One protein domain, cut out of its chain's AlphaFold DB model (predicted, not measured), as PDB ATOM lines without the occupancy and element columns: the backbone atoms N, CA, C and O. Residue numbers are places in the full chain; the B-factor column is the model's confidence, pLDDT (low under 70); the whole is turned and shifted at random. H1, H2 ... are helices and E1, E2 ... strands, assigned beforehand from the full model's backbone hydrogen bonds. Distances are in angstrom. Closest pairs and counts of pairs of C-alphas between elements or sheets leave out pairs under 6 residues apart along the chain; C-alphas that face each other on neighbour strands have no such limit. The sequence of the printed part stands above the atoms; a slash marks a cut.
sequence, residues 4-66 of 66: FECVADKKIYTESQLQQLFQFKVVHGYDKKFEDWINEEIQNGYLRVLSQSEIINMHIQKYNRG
ATOM      1  N   PHE A   4     -34.241  94.802 -12.842       93.50
ATOM      2  CA  PHE A   4     -33.885  94.710 -11.439       93.50
ATOM      3  C   PHE A   4     -33.865  93.241 -11.043       93.50
ATOM      4  O   PHE A   4     -34.794  92.502 -11.358       93.50
ATOM      5  N   GLU A   5     -32.817  92.819 -10.354       93.25
ATOM      6  CA  GLU A   5     -32.760  91.522  -9.695       93.25
ATOM      7  C   GLU A   5     -33.258  91.678  -8.257       93.25
ATOM      8  O   GLU A   5     -32.749  92.510  -7.506       93.25
ATOM      9  N   CYS A   6     -34.226  90.857  -7.866       93.38
ATOM     10  CA  CYS A   6     -34.564  90.655  -6.465       93.38
ATOM     11  C   CYS A   6     -33.493  89.780  -5.814       93.38
ATOM     12  O   CYS A   6     -33.230  88.656  -6.247       93.38
ATOM     13  N   VAL A   7     -32.861  90.295  -4.763       91.62
ATOM     14  CA  VAL A   7     -31.712  89.634  -4.133       91.62
ATOM     15  C   VAL A   7     -32.123  88.346  -3.416       91.62
ATOM     16  O   VAL A   7     -31.356  87.382  -3.427       91.62
ATOM     17  N   ALA A   8     -33.333  88.308  -2.850       89.75
ATOM     18  CA  ALA A   8     -33.823  87.184  -2.056       89.75
ATOM     19  C   ALA A   8     -34.148  85.938  -2.897       89.75
ATOM     20  O   ALA A   8     -33.819  84.826  -2.493       89.75
ATOM     21  N   ASP A   9     -34.782  86.111  -4.060       89.00
ATOM     22  CA  ASP A   9     -35.258  84.993  -4.889       89.00
ATOM     23  C   ASP A   9     -34.598  84.914  -6.273       89.00
ATOM     24  O   ASP A   9     -34.937  84.036  -7.070       89.00
ATOM     25  N   LYS A  10     -33.649  85.816  -6.557       88.25
ATOM     26  CA  LYS A  10     -32.895  85.908  -7.816       88.25
ATOM     27  C   LYS A  10     -33.772  86.087  -9.054       88.25
ATOM     28  O   LYS A  10     -33.306  85.869 -10.175       88.25
ATOM     29  N   LYS A  11     -35.030  86.508  -8.888       90.81
ATOM     30  CA  LYS A  11     -35.901  86.830 -10.019       90.81
ATOM     31  C   LYS A  11     -35.556  88.184 -10.611       90.81
ATOM     32  O   LYS A  11     -35.156  89.111  -9.910       90.81
ATOM     33  N   ILE A  12     -35.782  88.295 -11.915       91.62
ATOM     34  CA  ILE A  12     -35.643  89.550 -12.645       91.62
ATOM     35  C   ILE A  12     -37.009  90.165 -12.864       91.62
ATOM     36  O   ILE A  12     -37.911  89.532 -13.416       91.62
ATOM     37  N   TYR A  13     -37.105  91.430 -12.494       92.69
ATOM     38  CA  TYR A  13     -38.251  92.280 -12.721       92.69
ATOM     39  C   TYR A  13     -37.888  93.378 -13.711       92.69
ATOM     40  O   TYR A  13     -36.837  94.015 -13.636       92.69
ATOM     41  N   THR A  14     -38.782  93.613 -14.658       92.50
ATOM     42  CA  THR A  14     -38.762  94.835 -15.459       92.50
ATOM     43  C   THR A  14     -39.290  96.000 -14.632       92.50
ATOM     44  O   THR A  14     -40.096  95.823 -13.718       92.50
ATOM     45  N   GLU A  15     -38.886  97.211 -14.997       91.31
ATOM     46  CA  GLU A  15     -39.416  98.440 -14.400       91.31
ATOM     47  C   GLU A  15     -40.955  98.495 -14.420       91.31
ATOM     48  O   GLU A  15     -41.570  98.835 -13.417       91.31
ATOM     49  N   SER A  16     -41.588  98.053 -15.514       91.81
ATOM     50  CA  SER A  16     -43.054  97.997 -15.631       91.81
ATOM     51  C   SER A  16     -43.700  97.040 -14.621       91.81
ATOM     52  O   SER A  16     -44.719  97.380 -14.021       91.81
ATOM     53  N   GLN A  17     -43.097  95.871 -14.376       92.19
ATOM     54  CA  GLN A  17     -43.594  94.933 -13.362       92.19
ATOM     55  C   GLN A  17     -43.477  95.520 -11.951       92.19
ATOM     56  O   GLN A  17     -44.394  95.369 -11.145       92.19
ATOM     57  N   LEU A  18     -42.384  96.228 -11.652       92.56
ATOM     58  CA  LEU A  18     -42.243  96.913 -10.366       92.56
ATOM     59  C   LEU A  18     -43.232  98.074 -10.225       92.56
ATOM     60  O   LEU A  18     -43.767  98.271  -9.140       92.56
ATOM     61  N   GLN A  19     -43.532  98.807 -11.301       92.00
ATOM     62  CA  GLN A  19     -44.560  99.853 -11.281       92.00
ATOM     63  C   GLN A  19     -45.955  99.286 -10.988       92.00
ATOM     64  O   GLN A  19     -46.707  99.888 -10.224       92.00
ATOM     65  N   GLN A  20     -46.297  98.112 -11.526       91.75
ATOM     66  CA  GLN A  20     -47.553  97.428 -11.187       91.75
ATOM     67  C   GLN A  20     -47.603  97.023  -9.706       91.75
ATOM     68  O   GLN A  20     -48.607  97.256  -9.036       91.75
ATOM     69  N   LEU A  21     -46.509  96.476  -9.164       89.25
ATOM     70  CA  LEU A  21     -46.408  96.171  -7.729       89.25
ATOM     71  C   LEU A  21     -46.509  97.436  -6.868       89.25
ATOM     72  O   LEU A  21     -47.127  97.428  -5.804       89.25
ATOM     73  N   PHE A  22     -45.933  98.537  -7.336       91.38
ATOM     74  CA  PHE A  22     -45.991  99.820  -6.657       91.38
ATOM     75  C   PHE A  22     -47.409 100.398  -6.614       91.38
ATOM     76  O   PHE A  22     -47.821 100.893  -5.568       91.38
ATOM     77  N   GLN A  23     -48.190 100.280  -7.694       90.44
ATOM     78  CA  GLN A  23     -49.598 100.698  -7.693       90.44
ATOM     79  C   GLN A  23     -50.392 100.017  -6.574       90.44
ATOM     80  O   GLN A  23     -51.178 100.673  -5.894       90.44
ATOM     81  N   PHE A  24     -50.134  98.730  -6.326       88.56
ATOM     82  CA  PHE A  24     -50.733  98.020  -5.199       88.56
ATOM     83  C   PHE A  24     -50.329  98.649  -3.855       88.56
ATOM     84  O   PHE A  24     -51.190  98.920  -3.022       88.56
ATOM     85  N   LYS A  25     -49.045  98.976  -3.655       85.06
ATOM     86  CA  LYS A  25     -48.578  99.655  -2.429       85.06
ATOM     87  C   LYS A  25     -49.241 101.016  -2.214       85.06
ATOM     88  O   LYS A  25     -49.627 101.324  -1.088       85.06
ATOM     89  N   VAL A  26     -49.409 101.803  -3.277       88.44
ATOM     90  CA  VAL A  26     -50.073 103.117  -3.211       88.44
ATOM     91  C   VAL A  26     -51.527 102.976  -2.771       88.44
ATOM     92  O   VAL A  26     -51.969 103.693  -1.876       88.44
ATOM     93  N   VAL A  27     -52.258 102.001  -3.323       88.06
ATOM     94  CA  VAL A  27     -53.640 101.699  -2.904       88.06
ATOM     95  C   VAL A  27     -53.720 101.335  -1.414       88.06
ATOM     96  O   VAL A  27     -54.714 101.634  -0.760       88.06
ATOM     97  N   HIS A  28     -52.658 100.753  -0.853       85.81
ATOM     98  CA  HIS A  28     -52.549 100.407   0.566       85.81
ATOM     99  C   HIS A  28     -51.940 101.509   1.453       85.81
ATOM    100  O   HIS A  28     -51.568 101.236   2.595       85.81
ATOM    101  N   GLY A  29     -51.878 102.756   0.972       82.19
ATOM    102  CA  GLY A  29     -51.516 103.924   1.784       82.19
ATOM    103  C   GLY A  29     -50.041 104.321   1.737       82.19
ATOM    104  O   GLY A  29     -49.598 105.110   2.568       82.19
ATOM    105  N   TYR A  30     -49.270 103.798   0.782       86.81
ATOM    106  CA  TYR A  30     -47.916 104.282   0.523       86.81
ATOM    107  C   TYR A  30     -47.957 105.581  -0.301       86.81
ATOM    108  O   TYR A  30     -48.428 105.565  -1.437       86.81
ATOM    109  N   ASP A  31     -47.473 106.700   0.248       84.81
ATOM    110  CA  ASP A  31     -47.622 108.029  -0.377       84.81
ATOM    111  C   ASP A  31     -46.392 108.533  -1.157       84.81
ATOM    112  O   ASP A  31     -46.486 109.533  -1.874       84.81
ATOM    113  N   LYS A  32     -45.238 107.859  -1.042       87.75
ATOM    114  CA  LYS A  32     -44.002 108.302  -1.709       87.75
ATOM    115  C   LYS A  32     -44.044 107.997  -3.201       87.75
ATOM    116  O   LYS A  32     -44.869 107.209  -3.656       87.75
ATOM    117  N   LYS A  33     -43.125 108.569  -3.983       91.44
ATOM    118  CA  LYS A  33     -43.039 108.284  -5.422       91.44
ATOM    119  C   LYS A  33     -42.424 106.908  -5.676       91.44
ATOM    120  O   LYS A  33     -41.684 106.373  -4.853       91.44
ATOM    121  N   PHE A  34     -42.682 106.371  -6.869       90.69
ATOM    122  CA  PHE A  34     -42.077 105.120  -7.330       90.69
ATOM    123  C   PHE A  34     -40.546 105.152  -7.239       90.69
ATOM    124  O   PHE A  34     -39.954 104.212  -6.724       90.69
ATOM    125  N   GLU A  35     -39.911 106.243  -7.680       91.94
ATOM    126  CA  GLU A  35     -38.450 106.384  -7.619       91.94
ATOM    127  C   GLU A  35     -37.927 106.366  -6.176       91.94
ATOM    128  O   GLU A  35     -36.901 105.746  -5.917       91.94
ATOM    129  N   ASP A  36     -38.641 106.983  -5.229       93.12
ATOM    130  CA  ASP A  36     -38.249 106.977  -3.815       93.12
ATOM    131  C   ASP A  36     -38.303 105.551  -3.259       93.12
ATOM    132  O   ASP A  36     -37.349 105.078  -2.645       93.12
ATOM    133  N   TRP A  37     -39.391 104.831  -3.551       92.75
ATOM    134  CA  TRP A  37     -39.541 103.431  -3.164       92.75
ATOM    135  C   TRP A  37     -38.455 102.537  -3.773       92.75
ATOM    136  O   TRP A  37     -37.814 101.775  -3.057       92.75
ATOM    137  N   ILE A  38     -38.208 102.639  -5.080       92.75
ATOM    138  CA  ILE A  38     -37.178 101.843  -5.758       92.75
ATOM    139  C   ILE A  38     -35.793 102.125  -5.184       92.75
ATOM    140  O   ILE A  38     -35.031 101.188  -4.948       92.75
ATOM    141  N   ASN A  39     -35.466 103.392  -4.934       93.44
ATOM    142  CA  ASN A  39     -34.190 103.759  -4.334       93.44
ATOM    143  C   ASN A  39     -34.047 103.184  -2.920       93.44
ATOM    144  O   ASN A  39     -32.980 102.668  -2.597       93.44
ATOM    145  N   GLU A  40     -35.110 103.197  -2.111       93.19
ATOM    146  CA  GLU A  40     -35.123 102.558  -0.788       93.19
ATOM    147  C   GLU A  40     -34.896 101.046  -0.882       93.19
ATOM    148  O   GLU A  40     -34.064 100.503  -0.160       93.19
ATOM    149  N   GLU A  41     -35.575 100.351  -1.797       92.38
ATOM    150  CA  GLU A  41     -35.387  98.906  -1.999       92.38
ATOM    151  C   GLU A  41     -33.959  98.567  -2.464       92.38
ATOM    152  O   GLU A  41     -33.405  97.542  -2.063       92.38
ATOM    153  N   ILE A  42     -33.337  99.432  -3.273       93.88
ATOM    154  CA  ILE A  42     -31.936  99.280  -3.694       93.88
ATOM    155  C   ILE A  42     -30.979  99.533  -2.526       93.88
ATOM    156  O   ILE A  42     -30.066  98.741  -2.297       93.88
ATOM    157  N   GLN A  43     -31.183 100.612  -1.768       94.50
ATOM    158  CA  GLN A  43     -30.347 100.962  -0.614       94.50
ATOM    159  C   GLN A  43     -30.430  99.917   0.499       94.50
ATOM    160  O   GLN A  43     -29.416  99.590   1.113       94.50
ATOM    161  N   ASN A  44     -31.615  99.349   0.715       93.81
ATOM    162  CA  ASN A  44     -31.835  98.264   1.667       93.81
ATOM    163  C   ASN A  44     -31.309  96.907   1.163       93.81
ATOM    164  O   ASN A  44     -31.328  95.930   1.908       93.81
ATOM    165  N   GLY A  45     -30.842  96.826  -0.088       92.12
ATOM    166  CA  GLY A  45     -30.285  95.608  -0.674       92.12
ATOM    167  C   GLY A  45     -31.327  94.559  -1.071       92.12
ATOM    168  O   GLY A  45     -30.961  93.408  -1.307       92.12
ATOM    169  N   TYR A  46     -32.610  94.924  -1.163       92.69
ATOM    170  CA  TYR A  46     -33.666  94.032  -1.656       92.69
ATOM    171  C   TYR A  46     -33.660  93.934  -3.181       92.69
ATOM    172  O   TYR A  46     -33.893  92.855  -3.737       92.69
ATOM    173  N   LEU A  47     -33.352  95.044  -3.856       94.25
ATOM    174  CA  LEU A  47     -33.229  95.119  -5.307       94.25
ATOM    175  C   LEU A  47     -31.810  95.490  -5.732       94.25
ATOM    176  O   LEU A  47     -31.129  96.300  -5.111       94.25
ATOM    177  N   ARG A  48     -31.385  94.935  -6.862       94.44
ATOM    178  CA  ARG A  48     -30.138  95.286  -7.540       94.44
ATOM    179  C   ARG A  48     -30.441  95.671  -8.978       94.44
ATOM    180  O   ARG A  48     -31.092  94.917  -9.693       94.44
ATOM    181  N   VAL A  49     -29.956  96.825  -9.420       93.50
ATOM    182  CA  VAL A  49     -30.084  97.232 -10.826       93.50
ATOM    183  C   VAL A  49     -29.128  96.398 -11.673       93.50
ATOM    184  O   VAL A  49     -27.939  96.331 -11.369       93.50
ATOM    185  N   LEU A  50     -29.642  95.777 -12.731       91.19
ATOM    186  CA  LEU A  50     -28.824  95.022 -13.673       91.19
ATOM    187  C   LEU A  50     -28.228  95.944 -14.733       91.19
ATOM    188  O   LEU A  50     -28.917  96.779 -15.330       91.19
ATOM    189  N   SER A  51     -26.940  95.755 -15.000       90.12
ATOM    190  CA  SER A  51     -26.262  96.406 -16.116       90.12
ATOM    191  C   SER A  51     -26.676  95.794 -17.459       90.12
ATOM    192  O   SER A  51     -27.079  94.635 -17.547       90.12
ATOM    193  N   GLN A  52     -26.540  96.558 -18.546       86.12
ATOM    194  CA  GLN A  52     -26.851  96.060 -19.894       86.12
ATOM    195  C   GLN A  52     -26.024  94.820 -20.267       86.12
ATOM    196  O   GLN A  52     -26.547  93.895 -20.882       86.12
ATOM    197  N   SER A  53     -24.755  94.761 -19.856       87.00
ATOM    198  CA  SER A  53     -23.893  93.598 -20.081       87.00
ATOM    199  C   SER A  53     -24.382  92.353 -19.337       87.00
ATOM    200  O   SER A  53     -24.380  91.269 -19.917       87.00
ATOM    201  N   GLU A  54     -24.853  92.488 -18.092       87.56
ATOM    202  CA  GLU A  54     -25.472  91.380 -17.349       87.56
ATOM    203  C   GLU A  54     -26.735  90.875 -18.051       87.56
ATOM    204  O   GLU A  54     -26.882  89.673 -18.263       87.56
ATOM    205  N   ILE A  55     -27.606  91.785 -18.493       86.12
ATOM    206  CA  ILE A  55     -28.850  91.446 -19.201       86.12
ATOM    207  C   ILE A  55     -28.561  90.669 -20.493       86.12
ATOM    208  O   ILE A  55     -29.209  89.654 -20.774       86.12
ATOM    209  N   ILE A  56     -27.575  91.130 -21.270       85.12
ATOM    210  CA  ILE A  56     -27.140  90.483 -22.513       85.12
ATOM    211  C   ILE A  56     -26.560  89.099 -22.216       85.12
ATOM    212  O   ILE A  56     -26.978  88.119 -22.833       85.12
ATOM    213  N   ASN A  57     -25.653  88.989 -21.242       86.31
ATOM    214  CA  ASN A  57     -25.051  87.712 -20.859       86.31
ATOM    215  C   ASN A  57     -26.105  86.698 -20.403       86.31
ATOM    216  O   ASN A  57     -26.030  85.527 -20.772       86.31
ATOM    217  N   MET A  58     -27.117  87.139 -19.656       84.81
ATOM    218  CA  MET A  58     -28.222  86.280 -19.241       84.81
ATOM    219  C   MET A  58     -29.074  85.799 -20.415       84.81
ATOM    220  O   MET A  58     -29.452  84.627 -20.449       84.81
ATOM    221  N   HIS A  59     -29.350  86.666 -21.393       82.50
ATOM    222  CA  HIS A  59     -30.021  86.249 -22.625       82.50
ATOM    223  C   HIS A  59     -29.190  85.201 -23.368       82.50
ATOM    224  O   HIS A  59     -29.707  84.130 -23.673       82.50
ATOM    225  N   ILE A  60     -27.898  85.457 -23.584       82.69
ATOM    226  CA  ILE A  60     -26.990  84.522 -24.264       82.69
ATOM    227  C   ILE A  60     -26.957  83.165 -23.547       82.69
ATOM    228  O   ILE A  60     -27.110  82.129 -24.187       82.69
ATOM    229  N   GLN A  61     -26.827  83.149 -22.217       80.62
ATOM    230  CA  GLN A  61     -26.842  81.908 -21.433       80.62
ATOM    231  C   GLN A  61     -28.165  81.145 -21.547       80.62
ATOM    232  O   GLN A  61     -28.156  79.916 -21.581       80.62
ATOM    233  N   LYS A  62     -29.300  81.851 -21.612       78.56
ATOM    234  CA  LYS A  62     -30.615  81.231 -21.798       78.56
ATOM    235  C   LYS A  62     -30.732  80.551 -23.165       78.56
ATOM    236  O   LYS A  62     -31.303  79.469 -23.233       78.56
ATOM    237  N   TYR A  63     -30.184  81.157 -24.219       72.19
ATOM    238  CA  TYR A  63     -30.197  80.583 -25.570       72.19
ATOM    239  C   TYR A  63     -29.163  79.465 -25.764       72.19
ATOM    240  O   TYR A  63     -29.446  78.505 -26.468       72.19
ATOM    241  N   ASN A  64     -28.003  79.544 -25.107       71.25
ATOM    242  CA  ASN A  64     -26.935  78.541 -25.222       71.25
ATOM    243  C   ASN A  64     -27.125  77.306 -24.323       71.25
ATOM    244  O   ASN A  64     -26.337  76.371 -24.404       71.25
ATOM    245  N   ARG A  65     -28.128  77.303 -23.435       59.78
ATOM    246  CA  ARG A  65     -28.542  76.118 -22.658       59.78
ATOM    247  C   ARG A  65     -29.605  75.267 -23.376       59.78
ATOM    248  O   ARG A  65     -30.214  74.419 -22.726       59.78
ATOM    249  N   GLY A  66     -29.852  75.535 -24.662       50.00
ATOM    250  CA  GLY A  66     -30.708  74.736 -25.545       50.00
ATOM    251  C   GLY A  66     -29.982  73.539 -26.135       50.00
ATOM    252  O   GLY A  66     -28.785  73.692 -26.462       50.00
TER     253      GLY A  66
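What this domain is: This is residues 4 to 66 of the 66 residues of an uncharacterized protein of Ruminococcus sp. 37_24 (UniProt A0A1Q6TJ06). A tiny sheet of three short strands lies near the middle of a long, loose model; H1 leads away from it towards one end and H2 comes back to it, while H3 sticks out towards the other end with residues 56 to 66 standing free. The printed part has 63 residues, with E1, E2, H1, H2, E3 and H3 along the chain, and is mostly helix. The sheet's order is E2, E1, E3, antiparallel throughout. The whole is loose, with a radius of gyration of the C-alphas of 13.9 A, and spans 45 by 20 by 19 A.

Where its parts are: E1, residues 4 to 6, begins at C-alpha 4 (-33.885, 94.710, -11.439), and E2 is residues 12 to 14. H1, residues 15 to 27, is 18.6 A long, and H2, residues 34 to 43, 14.1 A. E3 is residues 47 to 49. H3, residues 52 to 64, is 18.3 A long and ends at C-alpha 64 (-26.935, 78.541, -25.222).

How they stand to each other: E1 and E2 form a hairpin, with N 4 and O 13 2.8 A apart. E1 and E3 are antiparallel at 152 degrees, with N 5 and O 48 2.8 A apart. E2, H1 H2 and E3 make a split strand-helix-strand unit, two strands running the same way with E1 between them, and its crossover is right-handed. H2 is on the sheet at a height of 8.2 A; its closest C-alphas to E3 are those of Glu 41 and Leu 47, 5.5 A. H1 and H2 are close but not clearly touching, about perpendicular at 73 degrees; their closest C-alphas, of Phe 22 and Phe 34, are 6.6 A apart. H3 is apart from H1 and H2. In H1, H2 and H3 every O i to N i+4 pair is within hydrogen-bond range.

The domain as a whole: The two farthest C-alphas, of Gly 29 and Gly 66, are 45.1 A apart. The printed part has no cut and no long link. Residues 65 to 66 have pLDDT under 70.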